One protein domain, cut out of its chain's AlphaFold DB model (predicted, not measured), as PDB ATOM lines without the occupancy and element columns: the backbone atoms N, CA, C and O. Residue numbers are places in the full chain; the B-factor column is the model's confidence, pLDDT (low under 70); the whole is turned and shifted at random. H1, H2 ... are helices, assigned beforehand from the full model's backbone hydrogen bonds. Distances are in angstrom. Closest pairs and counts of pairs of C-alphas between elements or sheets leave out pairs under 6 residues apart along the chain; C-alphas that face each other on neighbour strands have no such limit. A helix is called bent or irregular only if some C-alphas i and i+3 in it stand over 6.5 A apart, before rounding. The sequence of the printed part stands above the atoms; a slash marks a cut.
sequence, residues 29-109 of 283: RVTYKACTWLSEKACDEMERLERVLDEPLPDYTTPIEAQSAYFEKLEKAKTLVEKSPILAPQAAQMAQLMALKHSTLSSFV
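What this domain is: This is residues 29 to 109 of the 283 residues of an uncharacterized protein of Calditrichaeota bacterium (UniProt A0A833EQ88). The core is a helical hairpin: the long helix H3 and the helix H4, which folds back along it. H2 lies toward the end where the hairpin turns, with H1 packed on H2, while the short H5 packs on the other end of H3, and a long stretch without a named element, residues 51 to 62, leads from H2 to the beginning of H3. The printed part has 81 residues with five named helices, H1 to H5 in order along the chain, and no named strand; the class is all helix. It is compact, with a radius of gyration of the C-alphas of 12.5 A, and only just elongated, spanning 35 by 23 by 18 A.

How they stand to each other: H3, residues 63 to 82, and H4, residues 88 to 101, form a helical hairpin. They touch at a shallow tilt of 30 degrees and run opposite ways; their closest C-alphas, those of Ala 77 and Ala 95, are 4.7 A apart. H2, residues 40 to 50, only just touches H4, with 3 pairs of C-alphas within 8 A, and H4 touches H2 with residues 94 to 98 alone. The closest C-alphas there are those of Glu 50 and Met 98, 7.0 A apart, and the two helices run the same way at a steep tilt of 50 degrees. H2 is close to H3 but not clearly touching; the closest C-alphas are those of Leu 49 and Leu 80, at 6.8 A. H1, residues 29 to 34, touches H2, with the C-alphas of Tyr 32 and Cys 43 the closest at 5.9 A, at a steep tilt of 51 degrees and opposite ways. H1 and H4 are near each other, while H1 is apart from H3. H5, residues 104 to 108, touches residues 66 to 70 of H3 alone, with the C-alphas of Ala 66 and Thr 104 the closest at 6.0 A. H5 is apart from H1 and H2. The helix packing is mostly crossed, the lines of touching helices standing mostly at steep tilts, but only just: 1 of 3 pairs is at a shallow tilt. In H1, H2 and H3 every O i to N i+4 pair is within hydrogen-bond range; in H4 it is 8 of 10, and in H5 0 of 1, with 1 of 2 O i to N i+3 pairs within range.

Where its parts are: H3 measures 28.4 A from C-alpha 63 at (159.032, -28.794, 54.135) to C-alpha 82 at (142.353, -17.556, 34.085). H4 measures 19.4 A and is irregular: C-alphas 89 and 92 are 8.6 A apart. H2 measures 15.4 A, and H1 8.4 A from C-alpha 29 at (132.283, -29.040, 47.255). H5, 7.7 A long, ends with C-alpha 108 at (148.409, -28.397, 58.202); it is neither bent nor irregular, but only just, with C-alphas 104 and 107 6.1 A apart.

The domain as a whole: The two C-alphas farthest apart are those of Tyr 60 and Pro 85, at 36.3 A. The printed part has no cut. The link from H2 to H3 is long, with 12 residues, and the other three are tight. The mean pLDDT of the printed part is 85.3; residues 29 to 30 and 58 to 60 are under 70.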
ATOM      1  N   ARG A  29     133.462 -29.859  47.015       63.16
ATOM      2  CA  ARG A  29     132.283 -29.040  47.255       63.16
ATOM      3  C   ARG A  29     132.177 -28.455  48.650       63.16
ATOM      4  O   ARG A  29     131.725 -27.328  48.766       63.16
ATOM      5  N   VAL A  30     132.509 -29.197  49.703       68.69
ATOM      6  CA  VAL A  30     132.343 -28.759  51.099       68.69
ATOM      7  C   VAL A  30     133.295 -27.609  51.401       68.69
ATOM      8  O   VAL A  30     132.870 -26.583  51.927       68.69
ATOM      9  N   THR A  31     134.554 -27.740  50.982       71.06
ATOM     10  CA  THR A  31     135.587 -26.707  51.116       71.06
ATOM     11  C   THR A  31     135.199 -25.434  50.365       71.06
ATOM     12  O   THR A  31     135.292 -24.343  50.923       71.06
ATOM     13  N   TYR A  32     134.690 -25.560  49.134       76.94
ATOM     14  CA  TYR A  32     134.244 -24.408  48.345       76.94
ATOM     15  C   TYR A  32     132.937 -23.798  48.847       76.94
ATOM     16  O   TYR A  32     132.818 -22.580  48.909       76.94
ATOM     17  N   LYS A  33     131.973 -24.613  49.282       77.50
ATOM     18  CA  LYS A  33     130.716 -24.127  49.872       77.50
ATOM     19  C   LYS A  33     130.932 -23.410  51.200       77.50
ATOM     20  O   LYS A  33     130.154 -22.519  51.531       77.50
ATOM     21  N   ALA A  34     131.978 -23.764  51.948       74.62
ATOM     22  CA  ALA A  34     132.364 -23.027  53.145       74.62
ATOM     23  C   ALA A  34     132.799 -21.587  52.812       74.62
ATOM     24  O   ALA A  34     132.615 -20.680  53.623       74.62
ATOM     25  N   CYS A  35     133.308 -21.345  51.600       76.62
ATOM     26  CA  CYS A  35     133.503 -20.008  51.059       76.62
ATOM     27  C   CYS A  35     132.157 -19.441  50.582       76.62
ATOM     28  O   CYS A  35     131.839 -19.458  49.398       76.62
ATOM     29  N   THR A  36     131.373 -18.889  51.509       77.94
ATOM     30  CA  THR A  36     130.035 -18.303  51.263       77.94
ATOM     31  C   THR A  36     129.995 -17.184  50.212       77.94
ATOM     32  O   THR A  36     128.925 -16.766  49.783       77.94
ATOM     33  N   TRP A  37     131.160 -16.696  49.791       78.38
ATOM     34  CA  TRP A  37     131.354 -15.700  48.743       78.38
ATOM     35  C   TRP A  37     131.512 -16.299  47.332       78.38
ATOM     36  O   TRP A  37     131.617 -15.538  46.367       78.38
ATOM     37  N   LEU A  38     131.519 -17.629  47.187       82.81
ATOM     38  CA  LEU A  38     131.489 -18.321  45.899       82.81
ATOM     39  C   LEU A  38     130.057 -18.647  45.473       82.81
ATOM     40  O   LEU A  38     129.254 -19.166  46.246       82.81
ATOM     41  N   SER A  39     129.748 -18.375  44.205       87.38
ATOM     42  CA  SER A  39     128.492 -18.829  43.601       87.38
ATOM     43  C   SER A  39     128.507 -20.345  43.376       87.38
ATOM     44  O   SER A  39     129.568 -20.933  43.177       87.38
ATOM     45  N   GLU A  40     127.335 -20.981  43.319       88.31
ATOM     46  CA  GLU A  40     127.243 -22.423  43.042       88.31
ATOM     47  C   GLU A  40     127.902 -22.809  41.708       88.31
ATOM     48  O   GLU A  40     128.662 -23.772  41.654       88.31
ATOM     49  N   LYS A  41     127.726 -21.983  40.667       89.38
ATOM     50  CA  LYS A  41     128.393 -22.172  39.370       89.38
ATOM     51  C   LYS A  41     129.918 -22.089  39.471       89.38
ATOM     52  O   LYS A  41     130.612 -22.806  38.760       89.38
ATOM     53  N   ALA A  42     130.441 -21.212  40.332       87.56
ATOM     54  CA  ALA A  42     131.877 -21.128  40.581       87.56
ATOM     55  C   ALA A  42     132.383 -22.377  41.316       87.56
ATOM     56  O   ALA A  42     133.429 -22.900  40.955       87.56
ATOM     57  N   CYS A  43     131.625 -22.896  42.286       88.50
ATOM     58  CA  CYS A  43     131.955 -24.155  42.957       88.50
ATOM     59  C   CYS A  43     131.998 -25.337  41.974       88.50
ATOM     60  O   CYS A  43     132.973 -26.082  41.984       88.50
ATOM     61  N   ASP A  44     130.991 -25.487  41.107       90.00
ATOM     62  CA  ASP A  44     130.955 -26.564  40.103       90.00
ATOM     63  C   ASP A  44     132.136 -26.463  39.114       90.00
ATOM     64  O   ASP A  44     132.751 -27.464  38.745       90.00
ATOM     65  N   GLU A  45     132.492 -25.242  38.710       91.56
ATOM     66  CA  GLU A  45     133.631 -25.001  37.825       91.56
ATOM     67  C   GLU A  45     134.974 -25.297  38.508       91.56
ATOM     68  O   GLU A  45     135.861 -25.888  37.889       91.56
ATOM     69  N   MET A  46     135.121 -24.960  39.792       89.50
ATOM     70  CA  MET A  46     136.294 -25.338  40.582       89.50
ATOM     71  C   MET A  46     136.443 -26.860  40.654       89.50
ATOM     72  O   MET A  46     137.521 -27.371  40.365       89.50
ATOM     73  N   GLU A  47     135.366 -27.599  40.941       88.88
ATOM     74  CA  GLU A  47     135.386 -29.071  40.936       88.88
ATOM     75  C   GLU A  47     135.793 -29.646  39.576       88.88
ATOM     76  O   GLU A  47     136.525 -30.637  39.507       88.88
ATOM     77  N   ARG A  48     135.335 -29.035  38.477       90.94
ATOM     78  CA  ARG A  48     135.728 -29.445  37.125       90.94
ATOM     79  C   ARG A  48     137.225 -29.235  36.892       90.94
ATOM     80  O   ARG A  48     137.868 -30.123  36.336       90.94
ATOM     81  N   LEU A  49     137.766 -28.081  37.288       90.19
ATOM     82  CA  LEU A  49     139.186 -27.753  37.123       90.19
ATOM     83  C   LEU A  49     140.095 -28.613  38.007       90.19
ATOM     84  O   LEU A  49     141.173 -29.003  37.571       90.19
ATOM     85  N   GLU A  50     139.654 -28.980  39.206       86.44
ATOM     86  CA  GLU A  50     140.415 -29.858  40.100       86.44
ATOM     87  C   GLU A  50     140.657 -31.250  39.535       86.44
ATOM     88  O   GLU A  50     141.744 -31.792  39.701       86.44
ATOM     89  N   ARG A  51     139.680 -31.819  38.818       85.69
ATOM     90  CA  ARG A  51     139.862 -33.116  38.143       85.69
ATOM     91  C   ARG A  51     140.982 -33.079  37.104       85.69
ATOM     92  O   ARG A  51     141.517 -34.120  36.749       85.69
ATOM     93  N   VAL A  52     141.331 -31.891  36.608       84.75
ATOM     94  CA  VAL A  52     142.455 -31.687  35.684       84.75
ATOM     95  C   VAL A  52     143.794 -31.620  36.435       84.75
ATOM     96  O   VAL A  52     144.828 -31.928  35.856       84.75
ATOM     97  N   LEU A  53     143.781 -31.250  37.720       80.38
ATOM     98  CA  LEU A  53     144.952 -31.166  38.604       80.38
ATOM     99  C   LEU A  53     145.164 -32.415  39.469       80.38
ATOM    100  O   LEU A  53     145.955 -32.363  40.415       80.38
ATOM    101  N   ASP A  54     144.444 -33.505  39.199       77.00
ATOM    102  CA  ASP A  54     144.459 -34.707  40.029       77.00
ATOM    103  C   ASP A  54     145.795 -35.458  39.898       77.00
ATOM    104  O   ASP A  54     145.967 -36.401  39.129       77.00
ATOM    105  N   GLU A  55     146.786 -34.959  40.629       75.25
ATOM    106  CA  GLU A  55     148.104 -35.549  40.796       75.25
ATOM    107  C   GLU A  55     148.178 -36.168  42.197       75.25
ATOM    108  O   GLU A  55     147.903 -35.463  43.183       75.25
ATOM    109  N   PRO A  56     148.582 -37.447  42.320       73.50
ATOM    110  CA  PRO A  56     148.706 -38.095  43.615       73.50
ATOM    111  C   PRO A  56     149.692 -37.331  44.504       73.50
ATOM    112  O   PRO A  56     150.746 -36.871  44.058       73.50
ATOM    113  N   LEU A  57     149.337 -37.186  45.780       72.62
ATOM    114  CA  LEU A  57     150.247 -36.630  46.772       72.62
ATOM    115  C   LEU A  57     151.358 -37.647  47.076       72.62
ATOM    116  O   LEU A  57     151.071 -38.842  47.146       72.62
ATOM    117  N   PRO A  58     152.610 -37.201  47.270       69.00
ATOM    118  CA  PRO A  58     153.695 -38.099  47.645       69.00
ATOM    119  C   PRO A  58     153.477 -38.671  49.054       69.00
ATOM    120  O   PRO A  58     153.003 -37.965  49.947       69.00
ATOM    121  N   ASP A  59     153.899 -39.922  49.268       66.56
ATOM    122  CA  ASP A  59     153.803 -40.617  50.566       66.56
ATOM    123  C   ASP A  59     154.610 -39.924  51.677       66.56
ATOM    124  O   ASP A  59     154.257 -39.957  52.858       66.56
ATOM    125  N   TYR A  60     155.704 -39.268  51.291       68.81
ATOM    126  CA  TYR A  60     156.542 -38.468  52.167       68.81
ATOM    127  C   TYR A  60     157.017 -37.223  51.428       68.81
ATOM    128  O   TYR A  60     157.389 -37.275  50.256       68.81
ATOM    129  N   THR A  61     157.027 -36.093  52.126       78.56
ATOM    130  CA  THR A  61     157.571 -34.848  51.596       78.56
ATOM    131  C   THR A  61     158.244 -34.067  52.709       78.56
ATOM    132  O   THR A  61     157.804 -34.073  53.860       78.56
ATOM    133  N   THR A  62     159.334 -33.395  52.377       81.19
ATOM    134  CA  THR A  62     159.984 -32.448  53.276       81.19
ATOM    135  C   THR A  62     159.326 -31.061  53.196       81.19
ATOM    136  O   THR A  62     158.640 -30.755  52.220       81.19
ATOM    137  N   PRO A  63     159.540 -30.167  54.181       83.12
ATOM    138  CA  PRO A  63     159.032 -28.794  54.135       83.12
ATOM    139  C   PRO A  63     159.349 -28.015  52.852       83.12
ATOM    140  O   PRO A  63     158.465 -27.339  52.327       83.12
ATOM    141  N   ILE A  64     160.576 -28.108  52.332       83.38
ATOM    142  CA  ILE A  64     160.974 -27.448  51.076       83.38
ATOM    143  C   ILE A  64     160.254 -28.067  49.875       83.38
ATOM    144  O   ILE A  64     159.800 -27.329  49.000       83.38
ATOM    145  N   GLU A  65     160.115 -29.392  49.834       84.69
ATOM    146  CA  GLU A  65     159.422 -30.089  48.744       84.69
ATOM    147  C   GLU A  65     157.928 -29.756  48.741       84.69
ATOM    148  O   GLU A  65     157.403 -29.377  47.702       84.69
ATOM    149  N   ALA A  66     157.262 -29.784  49.900       86.38
ATOM    150  CA  ALA A  66     155.862 -29.381  50.035       86.38
ATOM    151  C   ALA A  66     155.633 -27.931  49.594       86.38
ATOM    152  O   ALA A  66     154.662 -27.629  48.902       86.38
ATOM    153  N   GLN A  67     156.538 -27.029  49.985       88.94
ATOM    154  CA  GLN A  67     156.471 -25.624  49.601       88.94
ATOM    155  C   GLN A  67     156.670 -25.447  48.090       88.94
ATOM    156  O   GLN A  67     155.913 -24.715  47.455       88.94
ATOM    157  N   SER A  68     157.652 -26.134  47.508       88.88
ATOM    158  CA  SER A  68     157.920 -26.099  46.064       88.88
ATOM    159  C   SER A  68     156.742 -26.666  45.268       88.88
ATOM    160  O   SER A  68     156.268 -26.022  44.335       88.88
ATOM    161  N   ALA A  69     156.203 -27.808  45.702       88.50
ATOM    162  CA  ALA A  69     155.041 -28.446  45.094       88.50
ATOM    163  C   ALA A  69     153.792 -27.558  45.166       88.50
ATOM    164  O   ALA A  69     153.031 -27.486  44.203       88.50
ATOM    165  N   TYR A  70     153.583 -26.835  46.271       90.81
ATOM    166  CA  TYR A  70     152.504 -25.848  46.363       90.81
ATOM    167  C   TYR A  70     152.642 -24.751  45.298       90.81
ATOM    168  O   TYR A  70     151.667 -24.448  44.612       90.81
ATOM    169  N   PHE A  71     153.835 -24.173  45.124       91.38
ATOM    170  CA  PHE A  71     154.040 -23.118  44.128       91.38
ATOM    171  C   PHE A  71     153.923 -23.631  42.691       91.38
ATOM    172  O   PHE A  71     153.347 -22.944  41.852       91.38
ATOM    173  N   GLU A  72     154.384 -24.849  42.409       91.44
ATOM    174  CA  GLU A  72     154.171 -25.478  41.104       91.44
ATOM    175  C   GLU A  72     152.672 -25.646  40.806       91.44
ATOM    176  O   GLU A  72     152.189 -25.259  39.738       91.44
ATOM    177  N   LYS A  73     151.907 -26.161  41.778       90.88
ATOM    178  CA  LYS A  73     150.452 -26.317  41.649       90.88
ATOM    179  C   LYS A  73     149.738 -24.975  41.531       90.88
ATOM    180  O   LYS A  73     148.754 -24.887  40.804       90.88
ATOM    181  N   LEU A  74     150.245 -23.926  42.178       93.19
ATOM    182  CA  LEU A  74     149.718 -22.569  42.052       93.19
ATOM    183  C   LEU A  74     149.840 -22.032  40.626       93.19
ATOM    184  O   LEU A  74     148.870 -21.483  40.111       93.19
ATOM    185  N   GLU A  75     150.983 -22.214  39.968       93.31
ATOM    186  CA  GLU A  75     151.158 -21.766  38.580       93.31
ATOM    187  C   GLU A  75     150.254 -22.539  37.605       93.31
ATOM    188  O   GLU A  75     149.602 -21.940  36.740       93.31
ATOM    189  N   LYS A  76     150.119 -23.859  37.797       92.12
ATOM    190  CA  LYS A  76     149.162 -24.677  37.030       92.12
ATOM    191  C   LYS A  76     147.719 -24.204  37.260       92.12
ATOM    192  O   LYS A  76     146.977 -23.993  36.301       92.12
ATOM    193  N   ALA A  77     147.334 -23.983  38.516       92.31
ATOM    194  CA  ALA A  77     145.992 -23.545  38.886       92.31
ATOM    195  C   ALA A  77     145.661 -22.149  38.336       92.31
ATOM    196  O   ALA A  77     144.568 -21.961  37.810       92.31
ATOM    197  N   LYS A  78     146.600 -21.192  38.367       93.88
ATOM    198  CA  LYS A  78     146.423 -19.864  37.743       93.88
ATOM    199  C   LYS A  78     146.070 -19.996  36.267       93.88
ATOM    200  O   LYS A  78     145.044 -19.484  35.833       93.88
ATOM    201  N   THR A  79     146.856 -20.785  35.537       93.00
ATOM    202  CA  THR A  79     146.657 -21.020  34.099       93.00
ATOM    203  C   THR A  79     145.284 -21.629  33.789       93.00
ATOM    204  O   THR A  79     144.692 -21.342  32.746       93.00
ATOM    205  N   LEU A  80     144.772 -22.499  34.663       92.38
ATOM    206  CA  LEU A  80     143.454 -23.119  34.509       92.38
ATOM    207  C   LEU A  80     142.314 -22.151  34.832       92.38
ATOM    208  O   LEU A  80     141.336 -22.078  34.089       92.38
ATOM    209  N   VAL A  81     142.449 -21.402  35.923       92.06
ATOM    210  CA  VAL A  81     141.418 -20.492  36.421       92.06
ATOM    211  C   VAL A  81     141.274 -19.255  35.531       92.06
ATOM    212  O   VAL A  81     140.152 -18.831  35.271       92.06
ATOM    213  N   GLU A  82     142.372 -18.709  35.003       92.31
ATOM    214  CA  GLU A  82     142.353 -17.556  34.085       92.31
ATOM    215  C   GLU A  82     141.586 -17.839  32.788       92.31
ATOM    216  O   GLU A  82     141.011 -16.932  32.189       92.31
ATOM    217  N   LYS A  83     141.523 -19.107  32.370       92.62
ATOM    218  CA  LYS A  83     140.742 -19.540  31.202       92.62
ATOM    219  C   LYS A  83     139.243 -19.636  31.485       92.62
ATOM    220  O   LYS A  83     138.477 -19.845  30.548       92.62
ATOM    221  N   SER A  84     138.818 -19.508  32.744       93.12
ATOM    222  CA  SER A  84     137.420 -19.632  33.146       93.12
ATOM    223  C   SER A  84     136.774 -18.258  33.366       93.12
ATOM    224  O   SER A  84     137.083 -17.577  34.350       93.12
ATOM    225  N   PRO A  85     135.810 -17.843  32.519       91.56
ATOM    226  CA  PRO A  85     135.119 -16.562  32.682       91.56
ATOM    227  C   PRO A  85     134.357 -16.449  34.008       91.56
ATOM    228  O   PRO A  85     134.196 -15.355  34.542       91.56
ATOM    229  N   ILE A  86     133.901 -17.585  34.549       91.56
ATOM    230  CA  ILE A  86     133.137 -17.660  35.803       91.56
ATOM    231  C   ILE A  86     134.027 -17.307  37.002       91.56
ATOM    232  O   ILE A  86     133.563 -16.681  37.953       91.56
ATOM    233  N   LEU A  87     135.306 -17.688  36.948       90.06
ATOM    234  CA  LEU A  87     136.257 -17.508  38.044       90.06
ATOM    235  C   LEU A  87     137.120 -16.251  37.893       90.06
ATOM    236  O   LEU A  87     137.751 -15.834  38.865       90.06
ATOM    237  N   ALA A  88     137.120 -15.620  36.714       86.88
ATOM    238  CA  ALA A  88     137.922 -14.437  36.402       86.88
ATOM    239  C   ALA A  88     137.886 -13.325  37.479       86.88
ATOM    240  O   ALA A  88     138.955 -12.814  37.819       86.88
ATOM    241  N   PRO A  89     136.735 -12.978  38.105       85.44
ATOM    242  CA  PRO A  89     136.691 -11.935  39.140       85.44
ATOM    243  C   PRO A  89     137.518 -12.239  40.402       85.44
ATOM    244  O   PRO A  89     137.801 -11.331  41.185       85.44
ATOM    245  N   GLN A  90     137.857 -13.509  40.638       86.19
ATOM    246  CA  GLN A  90     138.541 -14.005  41.839       86.19
ATOM    247  C   GLN A  90     139.651 -15.007  41.478       86.19
ATOM    248  O   GLN A  90     139.982 -15.896  42.266       86.19
ATOM    249  N   ALA A  91     140.225 -14.878  40.277       88.06
ATOM    250  CA  ALA A  91     141.101 -15.896  39.707       88.06
ATOM    251  C   ALA A  91     142.304 -16.224  40.606       88.06
ATOM    252  O   ALA A  91     142.639 -17.389  40.816       88.06
ATOM    253  N   ALA A  92     142.905 -15.199  41.214       87.81
ATOM    254  CA  ALA A  92     144.032 -15.362  42.125       87.81
ATOM    255  C   ALA A  92     143.664 -16.186  43.372       87.81
ATOM    256  O   ALA A  92     144.386 -17.118  43.723       87.81
ATOM    257  N   GLN A  93     142.535 -15.877  44.020       86.12
ATOM    258  CA  GLN A  93     142.080 -16.578  45.226       86.12
ATOM    259  C   GLN A  93     141.671 -18.021  44.911       86.12
ATOM    260  O   GLN A  93     141.942 -18.927  45.696       86.12
ATOM    261  N   MET A  94     141.051 -18.243  43.754       88.25
ATOM    262  CA  MET A  94     140.673 -19.574  43.277       88.25
ATOM    263  C   MET A  94     141.891 -20.438  42.976       88.25
ATOM    264  O   MET A  94     141.977 -21.560  43.468       88.25
ATOM    265  N   ALA A  95     142.877 -19.900  42.260       90.81
ATOM    266  CA  ALA A  95     144.118 -20.616  41.990       90.81
ATOM    267  C   ALA A  95     144.853 -20.995  43.285       90.81
ATOM    268  O   ALA A  95     145.314 -22.122  43.441       90.81
ATOM    269  N   GLN A  96     144.907 -20.066  44.240       89.69
ATOM    270  CA  GLN A  96     145.479 -20.273  45.567       89.69
ATOM    271  C   GLN A  96     144.774 -21.384  46.354       89.69
ATOM    272  O   GLN A  96     145.432 -22.288  46.873       89.69
ATOM    273  N   LEU A  97     143.442 -21.349  46.412       87.88
ATOM    274  CA  LEU A  97     142.632 -22.339  47.119       87.88
ATOM    275  C   LEU A  97     142.791 -23.743  46.517       87.88
ATOM    276  O   LEU A  97     142.992 -24.715  47.245       87.88
ATOM    277  N   MET A  98     142.778 -23.821  45.187       89.06
ATOM    278  CA  MET A  98     142.977 -25.050  44.423       89.06
ATOM    279  C   MET A  98     144.377 -25.632  44.661       89.06
ATOM    280  O   MET A  98     144.522 -26.809  44.990       89.06
ATOM    281  N   ALA A  99     145.416 -24.795  44.594       90.44
ATOM    282  CA  ALA A  99     146.792 -25.208  44.850       90.44
ATOM    283  C   ALA A  99     147.005 -25.700  46.285       90.44
ATOM    284  O   ALA A  99     147.645 -26.729  46.494       90.44
ATOM    285  N   LEU A 100     146.443 -24.997  47.275       88.00
ATOM    286  CA  LEU A 100     146.533 -25.391  48.677       88.00
ATOM    287  C   LEU A 100     145.902 -26.762  48.894       88.00
ATOM    288  O   LEU A 100     146.550 -27.634  49.468       88.00
ATOM    289  N   LYS A 101     144.682 -26.972  48.399       85.06
ATOM    290  CA  LYS A 101     143.963 -28.237  48.558       85.06
ATOM    291  C   LYS A 101     144.712 -29.416  47.937       85.06
ATOM    292  O   LYS A 101     144.811 -30.468  48.558       85.06
ATOM    293  N   HIS A 102     145.289 -29.223  46.754       85.50
ATOM    294  CA  HIS A 102     146.099 -30.248  46.099       85.50
ATOM    295  C   HIS A 102     147.538 -30.306  46.630       85.50
ATOM    296  O   HIS A 102     148.356 -31.035  46.080       85.50
ATOM    297  N   SER A 103     147.891 -29.576  47.686       87.69
ATOM    298  CA  SER A 103     149.210 -29.662  48.319       87.69
ATOM    299  C   SER A 103     149.136 -30.399  49.652       87.69
ATOM    300  O   SER A 103     148.106 -30.411  50.327       87.69
ATOM    301  N   THR A 104     150.270 -30.946  50.084       85.56
ATOM    302  CA  THR A 104     150.425 -31.530  51.424       85.56
ATOM    303  C   THR A 104     150.224 -30.506  52.545       85.56
ATOM    304  O   THR A 104     149.902 -30.888  53.666       85.56
ATOM    305  N   LEU A 105     150.343 -29.206  52.246       87.25
ATOM    306  CA  LEU A 105     150.106 -28.115  53.193       87.25
ATOM    307  C   LEU A 105     148.632 -28.000  53.617       87.25
ATOM    308  O   LEU A 105     148.353 -27.447  54.681       87.25
ATOM    309  N   SER A 106     147.679 -28.530  52.843       86.69
ATOM    310  CA  SER A 106     146.252 -28.514  53.215       86.69
ATOM    311  C   SER A 106     145.998 -29.159  54.582       86.69
ATOM    312  O   SER A 106     145.318 -28.571  55.419       86.69
ATOM    313  N   SER A 107     146.635 -30.301  54.854       84.12
ATOM    314  CA  SER A 107     146.524 -31.049  56.116       84.12
ATOM    315  C   SER A 107     147.062 -30.301  57.342       84.12
ATOM    316  O   SER A 107     146.833 -30.727  58.472       84.12
ATOM    317  N   PHE A 108     147.791 -29.198  57.139       86.62
ATOM    318  CA  PHE A 108     148.409 -28.397  58.202       86.62
ATOM    319  C   PHE A 108     147.736 -27.035  58.398       86.62
ATOM    320  O   PHE A 108     148.207 -26.203  59.183       86.62
ATOM    321  N   VAL A 109     146.615 -26.807  57.715       85.88
ATOM    322  CA  VAL A 109     145.742 -25.669  57.976       85.88
ATOM    323  C   VAL A 109     144.908 -25.964  59.220       85.88
ATOM    324  O   VAL A 109     144.063 -26.855  59.223       85.88
TER     325      VAL A 109